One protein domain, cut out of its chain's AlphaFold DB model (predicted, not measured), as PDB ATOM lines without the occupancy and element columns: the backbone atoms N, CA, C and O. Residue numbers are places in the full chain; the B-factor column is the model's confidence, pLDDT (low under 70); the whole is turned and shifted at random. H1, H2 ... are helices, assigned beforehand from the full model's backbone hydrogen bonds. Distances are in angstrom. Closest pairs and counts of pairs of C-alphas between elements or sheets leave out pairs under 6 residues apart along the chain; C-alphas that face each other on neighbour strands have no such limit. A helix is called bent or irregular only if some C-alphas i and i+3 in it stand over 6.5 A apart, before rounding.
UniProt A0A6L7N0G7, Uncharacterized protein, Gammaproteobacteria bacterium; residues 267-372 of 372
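Overview. This is residues 267 to 372 of the 372 residues of an uncharacterized protein of Gammaproteobacteria bacterium (UniProt A0A6L7N0G7). A helical hairpin, H3 and H4, and H1 beside H4 make three helices whose centres form a triangle, and the longest helix, H2, crosses them, touching H1 and H3. A long loop, residues 282 to 308, winds over the side away from H4. The printed part has 106 residues with four named helices, H1 to H4 in chain order, and no named strand; its class is all helix. It is compact, with a radius of gyration of the C-alphas of 12.7 A, and rounded, spanning 34 by 30 by 28 A.

Arrangement. H1, residues 267 to 281, touches H2, residues 309 to 326, about perpendicular at 78 degrees; the closest C-alphas, Glu 272 and Leu 310, are 6.7 A apart, and H2 touches with residues 310 to 314 alone. H2 touches H3, residues 331 to 339, with residues 320 to 325 alone, at a steep tilt of 62 degrees, opposite ways; the closest C-alphas, Leu 321 and Gly 331, are 5.1 A apart. H3 and H4, residues 356 to 370, touch as a helical hairpin at a shallow tilt of 17 degrees, opposite ways, closest at C-alphas Val 332 and Leu 365, 6.0 A. H4 touches H1 at a steep tilt of 42 degrees, opposite ways, closest at C-alphas Ala 267 and Leu 367, 5.9 A. The helix packing is mostly crossed, with 1 of 4 touching pairs at a shallow tilt. H2 and H4 are close but not clearly touching, and H1 and H3 are apart. In H2, H3 and H4 every O i to N i+4 pair is within hydrogen-bond range; in H1 6 of 11 are.

Along the chain. H1 begins at C-alpha 267 (123.259, 151.351, 216.749) and is irregular, with C-alphas 273 and 276 7.1 A apart. H2 is 25.7 A long and H4 21.3 A, ending at C-alpha 370 (116.318, 157.384, 220.314).

Size, cuts and confidence. The C-alphas farthest apart, Thr 305 and Gly 328, are 35.3 A apart. The printed part has no cut. The links H1 to H2 and H3 to H4 are long, and H2 to H3 is tight. Residues 370 to 372 are under pLDDT 70.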
ATOM      1  N   ALA A 267     122.747 150.403 217.726       77.94
ATOM      2  CA  ALA A 267     123.259 151.351 216.749       77.94
ATOM      3  C   ALA A 267     124.677 150.995 216.294       77.94
ATOM      4  O   ALA A 267     124.973 151.166 215.114       77.94
ATOM      5  N   MET A 268     125.542 150.441 217.153       84.88
ATOM      6  CA  MET A 268     126.844 149.897 216.733       84.88
ATOM      7  C   MET A 268     126.690 148.716 215.772       84.88
ATOM      8  O   MET A 268     127.367 148.679 214.744       84.88
ATOM      9  N   VAL A 269     125.783 147.777 216.052       82.25
ATOM     10  CA  VAL A 269     125.536 146.628 215.162       82.25
ATOM     11  C   VAL A 269     125.026 147.102 213.800       82.25
ATOM     12  O   VAL A 269     125.544 146.685 212.756       82.25
ATOM     13  N   ALA A 270     124.049 148.014 213.787       81.31
ATOM     14  CA  ALA A 270     123.545 148.621 212.558       81.31
ATOM     15  C   ALA A 270     124.646 149.407 211.824       81.31
ATOM     16  O   ALA A 270     124.784 149.302 210.601       81.31
ATOM     17  N   PHE A 271     125.471 150.144 212.571       92.94
ATOM     18  CA  PHE A 271     126.577 150.928 212.046       92.94
ATOM     19  C   PHE A 271     127.628 150.061 211.357       92.94
ATOM     20  O   PHE A 271     128.001 150.335 210.215       92.94
ATOM     21  N   GLU A 272     128.101 149.011 212.024       90.94
ATOM     22  CA  GLU A 272     129.094 148.091 211.478       90.94
ATOM     23  C   GLU A 272     128.557 147.387 210.228       90.94
ATOM     24  O   GLU A 272     129.226 147.372 209.188       90.94
ATOM     25  N   THR A 273     127.325 146.879 210.309       83.44
ATOM     26  CA  THR A 273     126.727 146.034 209.269       83.44
ATOM     27  C   THR A 273     126.352 146.825 208.017       83.44
ATOM     28  O   THR A 273     126.665 146.407 206.899       83.44
ATOM     29  N   TYR A 274     125.697 147.979 208.177       90.88
ATOM     30  CA  TYR A 274     125.031 148.660 207.064       90.88
ATOM     31  C   TYR A 274     125.622 150.028 206.714       90.88
ATOM     32  O   TYR A 274     125.433 150.497 205.592       90.88
ATOM     33  N   ILE A 275     126.365 150.669 207.623       97.38
ATOM     34  CA  ILE A 275     126.761 152.078 207.460       97.38
ATOM     35  C   ILE A 275     128.255 152.229 207.184       97.38
ATOM     36  O   ILE A 275     128.644 152.888 206.213       97.38
ATOM     37  N   SER A 276     129.107 151.608 208.000       96.31
ATOM     38  CA  SER A 276     130.555 151.821 207.994       96.31
ATOM     39  C   SER A 276     131.166 151.526 206.626       96.31
ATOM     40  O   SER A 276     131.752 152.407 205.992       96.31
ATOM     41  N   THR A 277     131.015 150.306 206.115       93.50
ATOM     42  CA  THR A 277     131.561 149.958 204.794       93.50
ATOM     43  C   THR A 277     130.668 150.433 203.640       93.50
ATOM     44  O   THR A 277     131.184 151.133 202.760       93.50
ATOM     45  N   PRO A 278     129.356 150.116 203.614       93.00
ATOM     46  CA  PRO A 278     128.515 150.368 202.439       93.00
ATOM     47  C   PRO A 278     128.284 151.852 202.131       93.00
ATOM     48  O   PRO A 278     128.119 152.216 200.965       93.00
ATOM     49  N   ILE A 279     128.324 152.721 203.149       97.19
ATOM     50  CA  ILE A 279     127.983 154.142 203.006       97.19
ATOM     51  C   ILE A 279     129.194 155.032 203.289       97.19
ATOM     52  O   ILE A 279     129.603 155.810 202.419       97.19
ATOM     53  N   ILE A 280     129.815 154.912 204.467       97.62
ATOM     54  CA  ILE A 280     130.907 155.814 204.857       97.62
ATOM     55  C   ILE A 280     132.137 155.566 203.999       97.62
ATOM     56  O   ILE A 280     132.590 156.481 203.308       97.62
ATOM     57  N   HIS A 281     132.670 154.344 204.014       95.25
ATOM     58  CA  HIS A 281     133.906 154.037 203.299       95.25
ATOM     59  C   HIS A 281     133.736 154.017 201.781       95.25
ATOM     60  O   HIS A 281     134.687 154.325 201.063       95.25
ATOM     61  N   ALA A 282     132.537 153.710 201.287       94.75
ATOM     62  CA  ALA A 282     132.251 153.745 199.860       94.75
ATOM     63  C   ALA A 282     132.065 155.176 199.322       94.75
ATOM     64  O   ALA A 282     132.471 155.462 198.192       94.75
ATOM     65  N   ARG A 283     131.436 156.076 200.096       94.06
ATOM     66  CA  ARG A 283     130.944 157.368 199.583       94.06
ATOM     67  C   ARG A 283     131.374 158.549 200.442       94.06
ATOM     68  O   ARG A 283     132.125 159.399 199.960       94.06
ATOM     69  N   CYS A 284     130.931 158.609 201.699       95.88
ATOM     70  CA  CYS A 284     131.037 159.821 202.520       95.88
ATOM     71  C   CYS A 284     132.490 160.221 202.801       95.88
ATOM     72  O   CYS A 284     132.847 161.400 202.704       95.88
ATOM     73  N   ILE A 285     133.354 159.244 203.081       96.19
ATOM     74  CA  ILE A 285     134.745 159.481 203.479       96.19
ATOM     75  C   ILE A 285     135.603 160.111 202.377       96.19
ATOM     76  O   ILE A 285     136.656 160.684 202.657       96.19
ATOM     77  N   ASN A 286     135.158 160.042 201.119       93.94
ATOM     78  CA  ASN A 286     135.865 160.655 199.994       93.94
ATOM     79  C   ASN A 286     135.949 162.185 200.134       93.94
ATOM     80  O   ASN A 286     136.883 162.800 199.617       93.94
ATOM     81  N   CYS A 287     135.011 162.789 200.873       95.50
ATOM     82  CA  CYS A 287     134.972 164.225 201.149       95.50
ATOM     83  C   CYS A 287     135.023 164.538 202.652       95.50
ATOM     84  O   CYS A 287     135.709 165.484 203.047       95.50
ATOM     85  N   HIS A 288     134.320 163.758 203.477       96.50
ATOM     86  CA  HIS A 288     134.190 163.938 204.926       96.50
ATOM     87  C   HIS A 288     135.331 163.246 205.675       96.50
ATOM     88  O   HIS A 288     135.137 162.277 206.396       96.50
ATOM     89  N   VAL A 289     136.546 163.742 205.469       96.31
ATOM     90  CA  VAL A 289     137.769 163.286 206.143       96.31
ATOM     91  C   VAL A 289     138.640 164.499 206.440       96.31
ATOM     92  O   VAL A 289     138.550 165.510 205.742       96.31
ATOM     93  N   GLN A 290     139.496 164.425 207.457       94.50
ATOM     94  CA  GLN A 290     140.406 165.521 207.790       94.50
ATOM     95  C   GLN A 290     141.244 165.938 206.563       94.50
ATOM     96  O   GLN A 290     141.905 165.110 205.933       94.50
ATOM     97  N   GLY A 291     141.189 167.227 206.210       91.62
ATOM     98  CA  GLY A 291     141.844 167.783 205.017       91.62
ATOM     99  C   GLY A 291     141.131 167.515 203.681       91.62
ATOM    100  O   GLY A 291     141.623 167.951 202.642       91.62
ATOM    101  N   GLY A 292     139.992 166.815 203.689       92.56
ATOM    102  CA  GLY A 292     139.111 166.623 202.534       92.56
ATOM    103  C   GLY A 292     138.187 167.820 202.276       92.56
ATOM    104  O   GLY A 292     138.130 168.763 203.064       92.56
ATOM    105  N   LEU A 293     137.432 167.772 201.171       92.38
ATOM    106  CA  LEU A 293     136.537 168.861 200.740       92.38
ATOM    107  C   LEU A 293     135.481 169.240 201.792       92.38
ATOM    108  O   LEU A 293     135.127 170.411 201.902       92.38
ATOM    109  N   SER A 294     135.033 168.268 202.587       91.56
ATOM    110  CA  SER A 294     134.092 168.452 203.697       91.56
ATOM    111  C   SER A 294     134.758 168.254 205.066       91.56
ATOM    112  O   SER A 294     134.077 168.039 206.066       91.56
ATOM    113  N   GLY A 295     136.090 168.340 205.142       90.12
ATOM    114  CA  GLY A 295     136.858 168.091 206.368       90.12
ATOM    115  C   GLY A 295     136.693 169.141 207.472       90.12
ATOM    116  O   GLY A 295     137.230 168.950 208.555       90.12
ATOM    117  N   ASN A 296     135.972 170.234 207.196       88.69
ATOM    118  CA  ASN A 296     135.622 171.280 208.166       88.69
ATOM    119  C   ASN A 296     134.141 171.226 208.587       88.69
ATOM    120  O   ASN A 296     133.649 172.169 209.198       88.69
ATOM    121  N   THR A 297     133.406 170.188 208.182       89.81
ATOM    122  CA  THR A 297     132.013 169.993 208.612       89.81
ATOM    123  C   THR A 297     131.964 169.291 209.971       89.81
ATOM    124  O   THR A 297     132.981 168.796 210.444       89.81
ATOM    125  N   HIS A 298     130.786 169.225 210.588       87.19
ATOM    126  CA  HIS A 298     130.583 168.520 211.860       87.19
ATOM    127  C   HIS A 298     130.522 166.986 211.713       87.19
ATOM    128  O   HIS A 298     130.485 166.280 212.711       87.19
ATOM    129  N   LEU A 299     130.568 166.465 210.481       94.00
ATOM    130  CA  LEU A 299     130.702 165.038 210.185       94.00
ATOM    131  C   LEU A 299     132.044 164.800 209.491       94.00
ATOM    132  O   LEU A 299     132.191 165.076 208.300       94.00
ATOM    133  N   VAL A 300     133.038 164.309 210.231       96.31
ATOM    134  CA  VAL A 300     134.373 163.983 209.706       96.31
ATOM    135  C   VAL A 300     134.739 162.569 210.129       96.31
ATOM    136  O   VAL A 300     134.843 162.282 211.317       96.31
ATOM    137  N   PHE A 301     134.966 161.698 209.149       97.94
ATOM    138  CA  PHE A 301     135.227 160.278 209.350       97.94
ATOM    139  C   PHE A 301     136.721 159.948 209.260       97.94
ATOM    140  O   PHE A 301     137.497 160.604 208.555       97.94
ATOM    141  N   VAL A 302     137.119 158.877 209.941       96.69
ATOM    142  CA  VAL A 302     138.426 158.227 209.820       96.69
ATOM    143  C   VAL A 302     138.324 156.989 208.930       96.69
ATOM    144  O   VAL A 302     137.273 156.359 208.818       96.69
ATOM    145  N   ARG A 303     139.425 156.651 208.249       95.00
ATOM    146  CA  ARG A 303     139.481 155.513 207.314       95.00
ATOM    147  C   ARG A 303     139.554 154.191 208.068       95.00
ATOM    148  O   ARG A 303     140.144 154.153 209.138       95.00
ATOM    149  N   ALA A 304     139.134 153.102 207.423       91.69
ATOM    150  CA  ALA A 304     139.236 151.727 207.928       91.69
ATOM    151  C   ALA A 304     140.659 151.278 208.325       91.69
ATOM    152  O   ALA A 304     140.829 150.265 208.993       91.69
ATOM    153  N   THR A 305     141.700 152.015 207.919       92.62
ATOM    154  CA  THR A 305     143.079 151.806 208.390       92.62
ATOM    155  C   THR A 305     143.296 152.229 209.847       92.62
ATOM    156  O   THR A 305     144.306 151.853 210.433       92.62
ATOM    157  N   ASP A 306     142.406 153.049 210.410       92.25
ATOM    158  CA  ASP A 306     142.353 153.325 211.843       92.25
ATOM    159  C   ASP A 306     141.689 152.117 212.536       92.25
ATOM    160  O   ASP A 306     140.568 151.751 212.167       92.25
ATOM    161  N   PRO A 307     142.360 151.463 213.504       83.19
ATOM    162  CA  PRO A 307     141.809 150.283 214.171       83.19
ATOM    163  C   PRO A 307     140.525 150.584 214.956       83.19
ATOM    164  O   PRO A 307     139.769 149.664 215.232       83.19
ATOM    165  N   ASP A 308     140.262 151.856 215.266       88.38
ATOM    166  CA  ASP A 308     139.104 152.323 216.032       88.38
ATOM    167  C   ASP A 308     138.091 153.084 215.151       88.38
ATOM    168  O   ASP A 308     137.323 153.932 215.607       88.38
ATOM    169  N   HIS A 309     138.113 152.838 213.837       93.81
ATOM    170  CA  HIS A 309     137.266 153.570 212.895       93.81
ATOM    171  C   HIS A 309     135.768 153.379 213.144       93.81
ATOM    172  O   HIS A 309     135.006 154.296 212.845       93.81
ATOM    173  N   LEU A 310     135.341 152.229 213.677       89.75
ATOM    174  CA  LEU A 310     133.932 151.969 213.966       89.75
ATOM    175  C   LEU A 310     133.416 152.924 215.047       89.75
ATOM    176  O   LEU A 310     132.544 153.744 214.768       89.75
ATOM    177  N   ASN A 311     134.044 152.915 216.225       86.69
ATOM    178  CA  ASN A 311     133.668 153.785 217.342       86.69
ATOM    179  C   ASN A 311     133.799 155.271 216.993       86.69
ATOM    180  O   ASN A 311     132.899 156.057 217.278       86.69
ATOM    181  N   LYS A 312     134.891 155.673 216.330       92.50
ATOM    182  CA  LYS A 312     135.108 157.080 215.951       92.50
ATOM    183  C   LYS A 312     134.073 157.588 214.958       92.50
ATOM    184  O   LYS A 312     133.596 158.712 215.091       92.50
ATOM    185  N   ASN A 313     133.734 156.784 213.952       96.69
ATOM    186  CA  ASN A 313     132.782 157.203 212.931       96.69
ATOM    187  C   ASN A 313     131.336 157.154 213.448       96.69
ATOM    188  O   ASN A 313     130.560 158.039 213.091       96.69
ATOM    189  N   LEU A 314     130.989 156.198 214.318       94.12
ATOM    190  CA  LEU A 314     129.715 156.195 215.044       94.12
ATOM    191  C   LEU A 314     129.596 157.429 215.951       94.12
ATOM    192  O   LEU A 314     128.608 158.158 215.897       94.12
ATOM    193  N   GLY A 315     130.648 157.717 216.722       92.94
ATOM    194  CA  GLY A 315     130.725 158.894 217.586       92.94
ATOM    195  C   GLY A 315     130.567 160.214 216.826       92.94
ATOM    196  O   GLY A 315     129.949 161.141 217.341       92.94
ATOM    197  N   ALA A 316     131.045 160.294 215.578       95.31
ATOM    198  CA  ALA A 316     130.832 161.466 214.728       95.31
ATOM    199  C   ALA A 316     129.343 161.705 214.411       95.31
ATOM    200  O   ALA A 316     128.908 162.856 214.403       95.31
ATOM    201  N   PHE A 317     128.553 160.647 214.186       95.88
ATOM    202  CA  PHE A 317     127.102 160.781 214.015       95.88
ATOM    203  C   PHE A 317     126.410 161.207 215.310       95.88
ATOM    204  O   PHE A 317     125.620 162.147 215.277       95.88
ATOM    205  N   ARG A 318     126.747 160.576 216.443       91.94
ATOM    206  CA  ARG A 318     126.194 160.934 217.762       91.94
ATOM    207  C   ARG A 318     126.405 162.402 218.092       91.94
ATOM    208  O   ARG A 318     125.462 163.114 218.424       91.94
ATOM    209  N   GLU A 319     127.640 162.867 217.947       90.38
ATOM    210  CA  GLU A 319     127.997 164.248 218.246       90.38
ATOM    211  C   GLU A 319     127.278 165.238 217.324       90.38
ATOM    212  O   GLU A 319     126.811 166.284 217.775       90.38
ATOM    213  N   PHE A 320     127.137 164.894 216.040       94.62
ATOM    214  CA  PHE A 320     126.378 165.706 215.098       94.62
ATOM    215  C   PHE A 320     124.901 165.811 215.493       94.62
ATOM    216  O   PHE A 320     124.378 166.919 215.582       94.62
ATOM    217  N   LEU A 321     124.231 164.681 215.747       92.19
ATOM    218  CA  LEU A 321     122.808 164.659 216.100       92.19
ATOM    219  C   LEU A 321     122.544 165.407 217.412       92.19
ATOM    220  O   LEU A 321     121.636 166.236 217.462       92.19
ATOM    221  N   ARG A 322     123.396 165.208 218.426       88.25
ATOM    222  CA  ARG A 322     123.339 165.938 219.700       88.25
ATOM    223  C   ARG A 322     123.434 167.452 219.496       88.25
ATOM    224  O   ARG A 322     122.612 168.192 220.026       88.25
ATOM    225  N   HIS A 323     124.398 167.920 218.698       88.88
ATOM    226  CA  HIS A 323     124.557 169.351 218.413       88.88
ATOM    227  C   HIS A 323     123.341 169.938 217.684       88.88
ATOM    228  O   HIS A 323     122.909 171.042 217.998       88.88
ATOM    229  N   GLN A 324     122.775 169.212 216.716       91.06
ATOM    230  CA  GLN A 324     121.573 169.656 216.001       91.06
ATOM    231  C   GLN A 324     120.362 169.742 216.937       91.06
ATOM    232  O   GLN A 324     119.648 170.744 216.922       91.06
ATOM    233  N   HIS A 325     120.186 168.748 217.811       87.06
ATOM    234  CA  HIS A 325     119.134 168.758 218.823       87.06
ATOM    235  C   HIS A 325     119.260 169.960 219.777       87.06
ATOM    236  O   HIS A 325     118.272 170.643 220.047       87.06
ATOM    237  N   GLU A 326     120.476 170.277 220.237       86.94
ATOM    238  CA  GLU A 326     120.751 171.449 221.086       86.94
ATOM    239  C   GLU A 326     120.430 172.788 220.396       86.94
ATOM    240  O   GLU A 326     120.040 173.751 221.060       86.94
ATOM    241  N   GLU A 327     120.548 172.848 219.069       89.81
ATOM    242  CA  GLU A 327     120.169 174.007 218.250       89.81
ATOM    243  C   GLU A 327     118.668 174.038 217.893       89.81
ATOM    244  O   GLU A 327     118.189 175.018 217.318       89.81
ATOM    245  N   GLY A 328     117.904 173.012 218.288       86.81
ATOM    246  CA  GLY A 328     116.483 172.864 217.971       86.81
ATOM    247  C   GLY A 328     116.216 172.454 216.520       86.81
ATOM    248  O   GLY A 328     115.122 172.705 216.007       86.81
ATOM    249  N   GLU A 329     117.205 171.860 215.853       89.44
ATOM    250  CA  GLU A 329     117.133 171.380 214.474       89.44
ATOM    251  C   GLU A 329     116.980 169.850 214.417       89.44
ATOM    252  O   GLU A 329     117.427 169.113 215.294       89.44
ATOM    253  N   ASP A 330     116.351 169.358 213.347       89.62
ATOM    254  CA  ASP A 330     116.213 167.924 213.083       89.62
ATOM    255  C   ASP A 330     117.442 167.413 212.313       89.62
ATOM    256  O   ASP A 330     117.531 167.502 211.080       89.62
ATOM    257  N   GLY A 331     118.421 166.901 213.063       92.12
ATOM    258  CA  GLY A 331     119.670 166.379 212.512       92.12
ATOM    259  C   GLY A 331     119.483 165.158 211.602       92.12
ATOM    260  O   GLY A 331     120.217 165.021 210.618       92.12
ATOM    261  N   VAL A 332     118.480 164.314 211.876       93.81
ATOM    262  CA  VAL A 332     118.159 163.131 211.060       93.81
ATOM    263  C   VAL A 332     117.645 163.580 209.696       93.81
ATOM    264  O   VAL A 332     118.229 163.238 208.659       93.81
ATOM    265  N   ALA A 333     116.622 164.440 209.684       92.56
ATOM    266  CA  ALA A 333     116.072 164.998 208.454       92.56
ATOM    267  C   ALA A 333     117.132 165.774 207.656       92.56
ATOM    268  O   ALA A 333     117.153 165.716 206.420       92.56
ATOM    269  N   LEU A 334     118.052 166.469 208.337       93.94
ATOM    270  CA  LEU A 334     119.141 167.186 207.682       93.94
ATOM    271  C   LEU A 334     120.107 166.241 206.955       93.94
ATOM    272  O   LEU A 334     120.438 166.503 205.792       93.94
ATOM    273  N   ILE A 335     120.550 165.150 207.590       95.75
ATOM    274  CA  ILE A 335     121.437 164.171 206.942       95.75
ATOM    275  C   ILE A 335     120.724 163.519 205.753       95.75
ATOM    276  O   ILE A 335     121.278 163.516 204.648       95.75
ATOM    277  N   LEU A 336     119.488 163.041 205.933       95.94
ATOM    278  CA  LEU A 336     118.711 162.389 204.870       95.94
ATOM    279  C   LEU A 336     118.433 163.325 203.680       95.94
ATOM    280  O   LEU A 336     118.510 162.914 202.516       95.94
ATOM    281  N   SER A 337     118.196 164.609 203.947       94.31
ATOM    282  CA  SER A 337     118.095 165.642 202.910       94.31
ATOM    283  C   SER A 337     119.428 165.854 202.184       94.31
ATOM    284  O   SER A 337     119.473 165.900 200.955       94.31
ATOM    285  N   LYS A 338     120.556 165.929 202.902       94.00
ATOM    286  CA  LYS A 338     121.885 166.136 202.296       94.00
ATOM    287  C   LYS A 338     122.316 164.970 201.408       94.00
ATOM    288  O   LYS A 338     122.798 165.206 200.298       94.00
ATOM    289  N   VAL A 339     122.134 163.722 201.847       95.94
ATOM    290  CA  VAL A 339     122.566 162.545 201.068       95.94
ATOM    291  C   VAL A 339     121.763 162.366 199.779       95.94
ATOM    292  O   VAL A 339     122.301 161.844 198.804       95.94
ATOM    293  N   THR A 340     120.531 162.874 199.724       95.00
ATOM    294  CA  THR A 340     119.686 162.893 198.516       95.00
ATOM    295  C   THR A 340     119.941 164.110 197.616       95.00
ATOM    296  O   THR A 340     119.205 164.355 196.665       95.00
ATOM    297  N   GLY A 341     121.013 164.875 197.870       88.25
ATOM    298  CA  GLY A 341     121.396 166.056 197.089       88.25
ATOM    299  C   GLY A 341     120.687 167.351 197.509       88.25
ATOM    300  O   GLY A 341     120.946 168.408 196.927       88.25
ATOM    301  N   GLY A 342     119.831 167.294 198.531       85.19
ATOM    302  CA  GLY A 342     119.199 168.450 199.158       85.19
ATOM    303  C   GLY A 342     120.207 169.382 199.834       85.19
ATOM    304  O   GLY A 342     121.387 169.065 200.018       85.19
ATOM    305  N   ASN A 343     119.754 170.598 200.159       74.75
ATOM    306  CA  ASN A 343     120.572 171.652 200.773       74.75
ATOM    307  C   ASN A 343     121.918 171.903 200.057       74.75
ATOM    308  O   ASN A 343     122.905 172.263 200.706       74.75
ATOM    309  N   LEU A 344     121.964 171.689 198.732       76.88
ATOM    310  CA  LEU A 344     123.145 171.846 197.873       76.88
ATOM    311  C   LEU A 344     124.365 171.058 198.380       76.88
ATOM    312  O   LEU A 344     125.464 171.602 198.497       76.88
ATOM    313  N   HIS A 345     124.181 169.776 198.707       86.25
ATOM    314  CA  HIS A 345     125.311 168.899 198.997       86.25
ATOM    315  C   HIS A 345     126.277 168.883 197.797       86.25
ATOM    316  O   HIS A 345     125.919 168.448 196.704       86.25
ATOM    317  N   GLY A 346     127.502 169.391 197.979       80.88
ATOM    318  CA  GLY A 346     128.433 169.680 196.878       80.88
ATOM    319  C   GLY A 346     128.873 168.461 196.058       80.88
ATOM    320  O   GLY A 346     129.346 168.624 194.937       80.88
ATOM    321  N   GLY A 347     128.689 167.247 196.588       83.25
ATOM    322  CA  GLY A 347     128.911 165.988 195.868       83.25
ATOM    323  C   GLY A 347     127.730 165.530 195.000       83.25
ATOM    324  O   GLY A 347     127.832 164.492 194.353       83.25
ATOM    325  N   GLY A 348     126.609 166.260 194.996       89.50
ATOM    326  CA  GLY A 348     125.345 165.802 194.420       89.50
ATOM    327  C   GLY A 348     124.702 164.687 195.249       89.50
ATOM    328  O   GLY A 348     125.024 164.513 196.429       89.50
ATOM    329  N   ILE A 349     123.807 163.924 194.617       92.44
ATOM    330  CA  ILE A 349     123.116 162.773 195.215       92.44
ATOM    331  C   ILE A 349     124.149 161.701 195.589       92.44
ATOM    332  O   ILE A 349     124.839 161.178 194.717       92.44
ATOM    333  N   GLN A 350     124.262 161.388 196.880       94.75
ATOM    334  CA  GLN A 350     125.109 160.307 197.398       94.75
ATOM    335  C   GLN A 350     124.319 159.010 197.560       94.75
ATOM    336  O   GLN A 350     124.823 157.935 197.235       94.75
ATOM    337  N   LEU A 351     123.079 159.118 198.041       95.25
ATOM    338  CA  LEU A 351     122.128 158.023 198.194       95.25
ATOM    339  C   LEU A 351     120.815 158.427 197.510       95.25
ATOM    340  O   LEU A 351     120.314 159.530 197.722       95.25
ATOM    341  N   GLN A 352     120.262 157.546 196.681       93.25
ATOM    342  CA  GLN A 352     118.951 157.764 196.070       93.25
ATOM    343  C   GLN A 352     117.866 157.514 197.127       93.25
ATOM    344  O   GLN A 352     117.916 156.492 197.809       93.25
ATOM    345  N   ALA A 353     116.884 158.411 197.253       88.50
ATOM    346  CA  ALA A 353     115.734 158.188 198.137       88.50
ATOM    347  C   ALA A 353     115.025 156.869 197.770       88.50
ATOM    348  O   ALA A 353     114.846 156.596 196.577       88.50
ATOM    349  N   GLY A 354     114.664 156.054 198.765       80.94
ATOM    350  CA  GLY A 354     114.070 154.724 198.566       80.94
ATOM    351  C   GLY A 354     115.057 153.611 198.187       80.94
ATOM    352  O   GLY A 354     114.638 152.488 197.918       80.94
ATOM    353  N   SER A 355     116.364 153.892 198.106       89.44
ATOM    354  CA  SER A 355     117.377 152.838 197.929       89.44
ATOM    355  C   SER A 355     117.681 152.132 199.250       89.44
ATOM    356  O   SER A 355     117.585 152.746 200.305       89.44
ATOM    357  N   ALA A 356     118.131 150.875 199.193       83.62
ATOM    358  CA  ALA A 356     118.481 150.110 200.394       83.62
ATOM    359  C   ALA A 356     119.499 150.838 201.296       83.62
ATOM    360  O   ALA A 356     119.313 150.886 202.502       83.62
ATOM    361  N   ASP A 357     120.526 151.478 200.724       88.69
ATOM    362  CA  ASP A 357     121.497 152.262 201.504       88.69
ATOM    363  C   ASP A 357     120.866 153.504 202.157       88.69
ATOM    364  O   ASP A 357     121.294 153.920 203.228       88.69
ATOM    365  N   TYR A 358     119.867 154.118 201.513       95.69
ATOM    366  CA  TYR A 358     119.138 155.252 202.085       95.69
ATOM    367  C   TYR A 358     118.257 154.810 203.256       95.69
ATOM    368  O   TYR A 358     118.327 155.431 204.311       95.69
ATOM    369  N   GLU A 359     117.496 153.726 203.091       86.69
ATOM    370  CA  GLU A 359     116.650 153.175 204.159       86.69
ATOM    371  C   GLU A 359     117.498 152.683 205.337       86.69
ATOM    372  O   GLU A 359     117.219 153.024 206.480       86.69
ATOM    373  N   ASN A 360     118.613 151.994 205.068       85.75
ATOM    374  CA  ASN A 360     119.554 151.572 206.105       85.75
ATOM    375  C   ASN A 360     120.126 152.764 206.885       85.75
ATOM    376  O   ASN A 360     120.243 152.699 208.108       85.75
ATOM    377  N   LEU A 361     120.485 153.854 206.193       95.25
ATOM    378  CA  LEU A 361     120.950 155.075 206.848       95.25
ATOM    379  C   LEU A 361     119.842 155.734 207.673       95.25
ATOM    380  O   LEU A 361     120.135 156.197 208.769       95.25
ATOM    381  N   ALA A 362     118.606 155.780 207.172       91.38
ATOM    382  CA  ALA A 362     117.467 156.330 207.902       91.38
ATOM    383  C   ALA A 362     117.212 155.549 209.195       91.38
ATOM    384  O   ALA A 362     117.270 156.138 210.267       91.38
ATOM    385  N   THR A 363     117.088 154.220 209.111       84.94
ATOM    386  CA  THR A 363     116.908 153.354 210.285       84.94
ATOM    387  C   THR A 363     118.041 153.510 211.297       84.94
ATOM    388  O   THR A 363     117.788 153.612 212.490       84.94
ATOM    389  N   PHE A 364     119.295 153.570 210.845       93.62
ATOM    390  CA  PHE A 364     120.432 153.793 211.740       93.62
ATOM    391  C   PHE A 364     120.391 155.162 212.442       93.62
ATOM    392  O   PHE A 364     120.717 155.253 213.624       93.62
ATOM    393  N   LEU A 365     120.027 156.229 211.728       93.25
ATOM    394  CA  LEU A 365     119.939 157.570 212.310       93.25
ATOM    395  C   LEU A 365     118.769 157.692 213.292       93.25
ATOM    396  O   LEU A 365     118.924 158.382 214.295       93.25
ATOM    397  N   ASP A 366     117.652 157.011 213.026       86.75
ATOM    398  CA  ASP A 366     116.512 156.928 213.945       86.75
ATOM    399  C   ASP A 366     116.909 156.197 215.236       86.75
ATOM    400  O   ASP A 366     116.696 156.732 216.321       86.75
ATOM    401  N   LEU A 367     117.602 155.052 215.128       83.56
ATOM    402  CA  LEU A 367     118.154 154.333 216.288       83.56
ATOM    403  C   LEU A 367     119.066 155.236 217.136       83.56
ATOM    404  O   LEU A 367     118.927 155.296 218.353       83.56
ATOM    405  N   LEU A 368     119.960 155.997 216.496       84.44
ATOM    406  CA  LEU A 368     120.839 156.933 217.202       84.44
ATOM    407  C   LEU A 368     120.110 158.118 217.846       84.44
ATOM    408  O   LEU A 368     120.611 158.675 218.821       84.44
ATOM    409  N   ALA A 369     118.989 158.559 217.277       77.94
ATOM    410  CA  ALA A 369     118.206 159.664 217.819       77.94
ATOM    411  C   ALA A 369     117.366 159.240 219.036       77.94
ATOM    412  O   ALA A 369     117.046 160.087 219.863       77.94
ATOM    413  N   GLU A 370     117.033 157.952 219.161       68.75
ATOM    414  CA  GLU A 370     116.318 157.384 220.314       68.75
ATOM    415  C   GLU A 370     117.232 157.133 221.532       68.75
ATOM    416  O   GLU A 370     116.748 157.058 222.659       68.75
ATOM    417  N   GLU A 371     118.553 157.055 221.324       66.00
ATOM    418  CA  GLU A 371     119.573 156.893 222.378       66.00
ATOM    419  C   GLU A 371     119.934 158.197 223.125       66.00
ATOM    420  O   GLU A 371     120.658 158.141 224.125       66.00
ATOM    421  N   GLY A 372     119.490 159.363 222.630       50.47
ATOM    422  CA  GLY A 372     119.948 160.701 223.046       50.47
ATOM    423  C   GLY A 372     118.921 161.558 223.770       50.47
ATOM    424  O   GLY A 372     117.861 161.840 223.168       50.47
TER     425      GLY A 372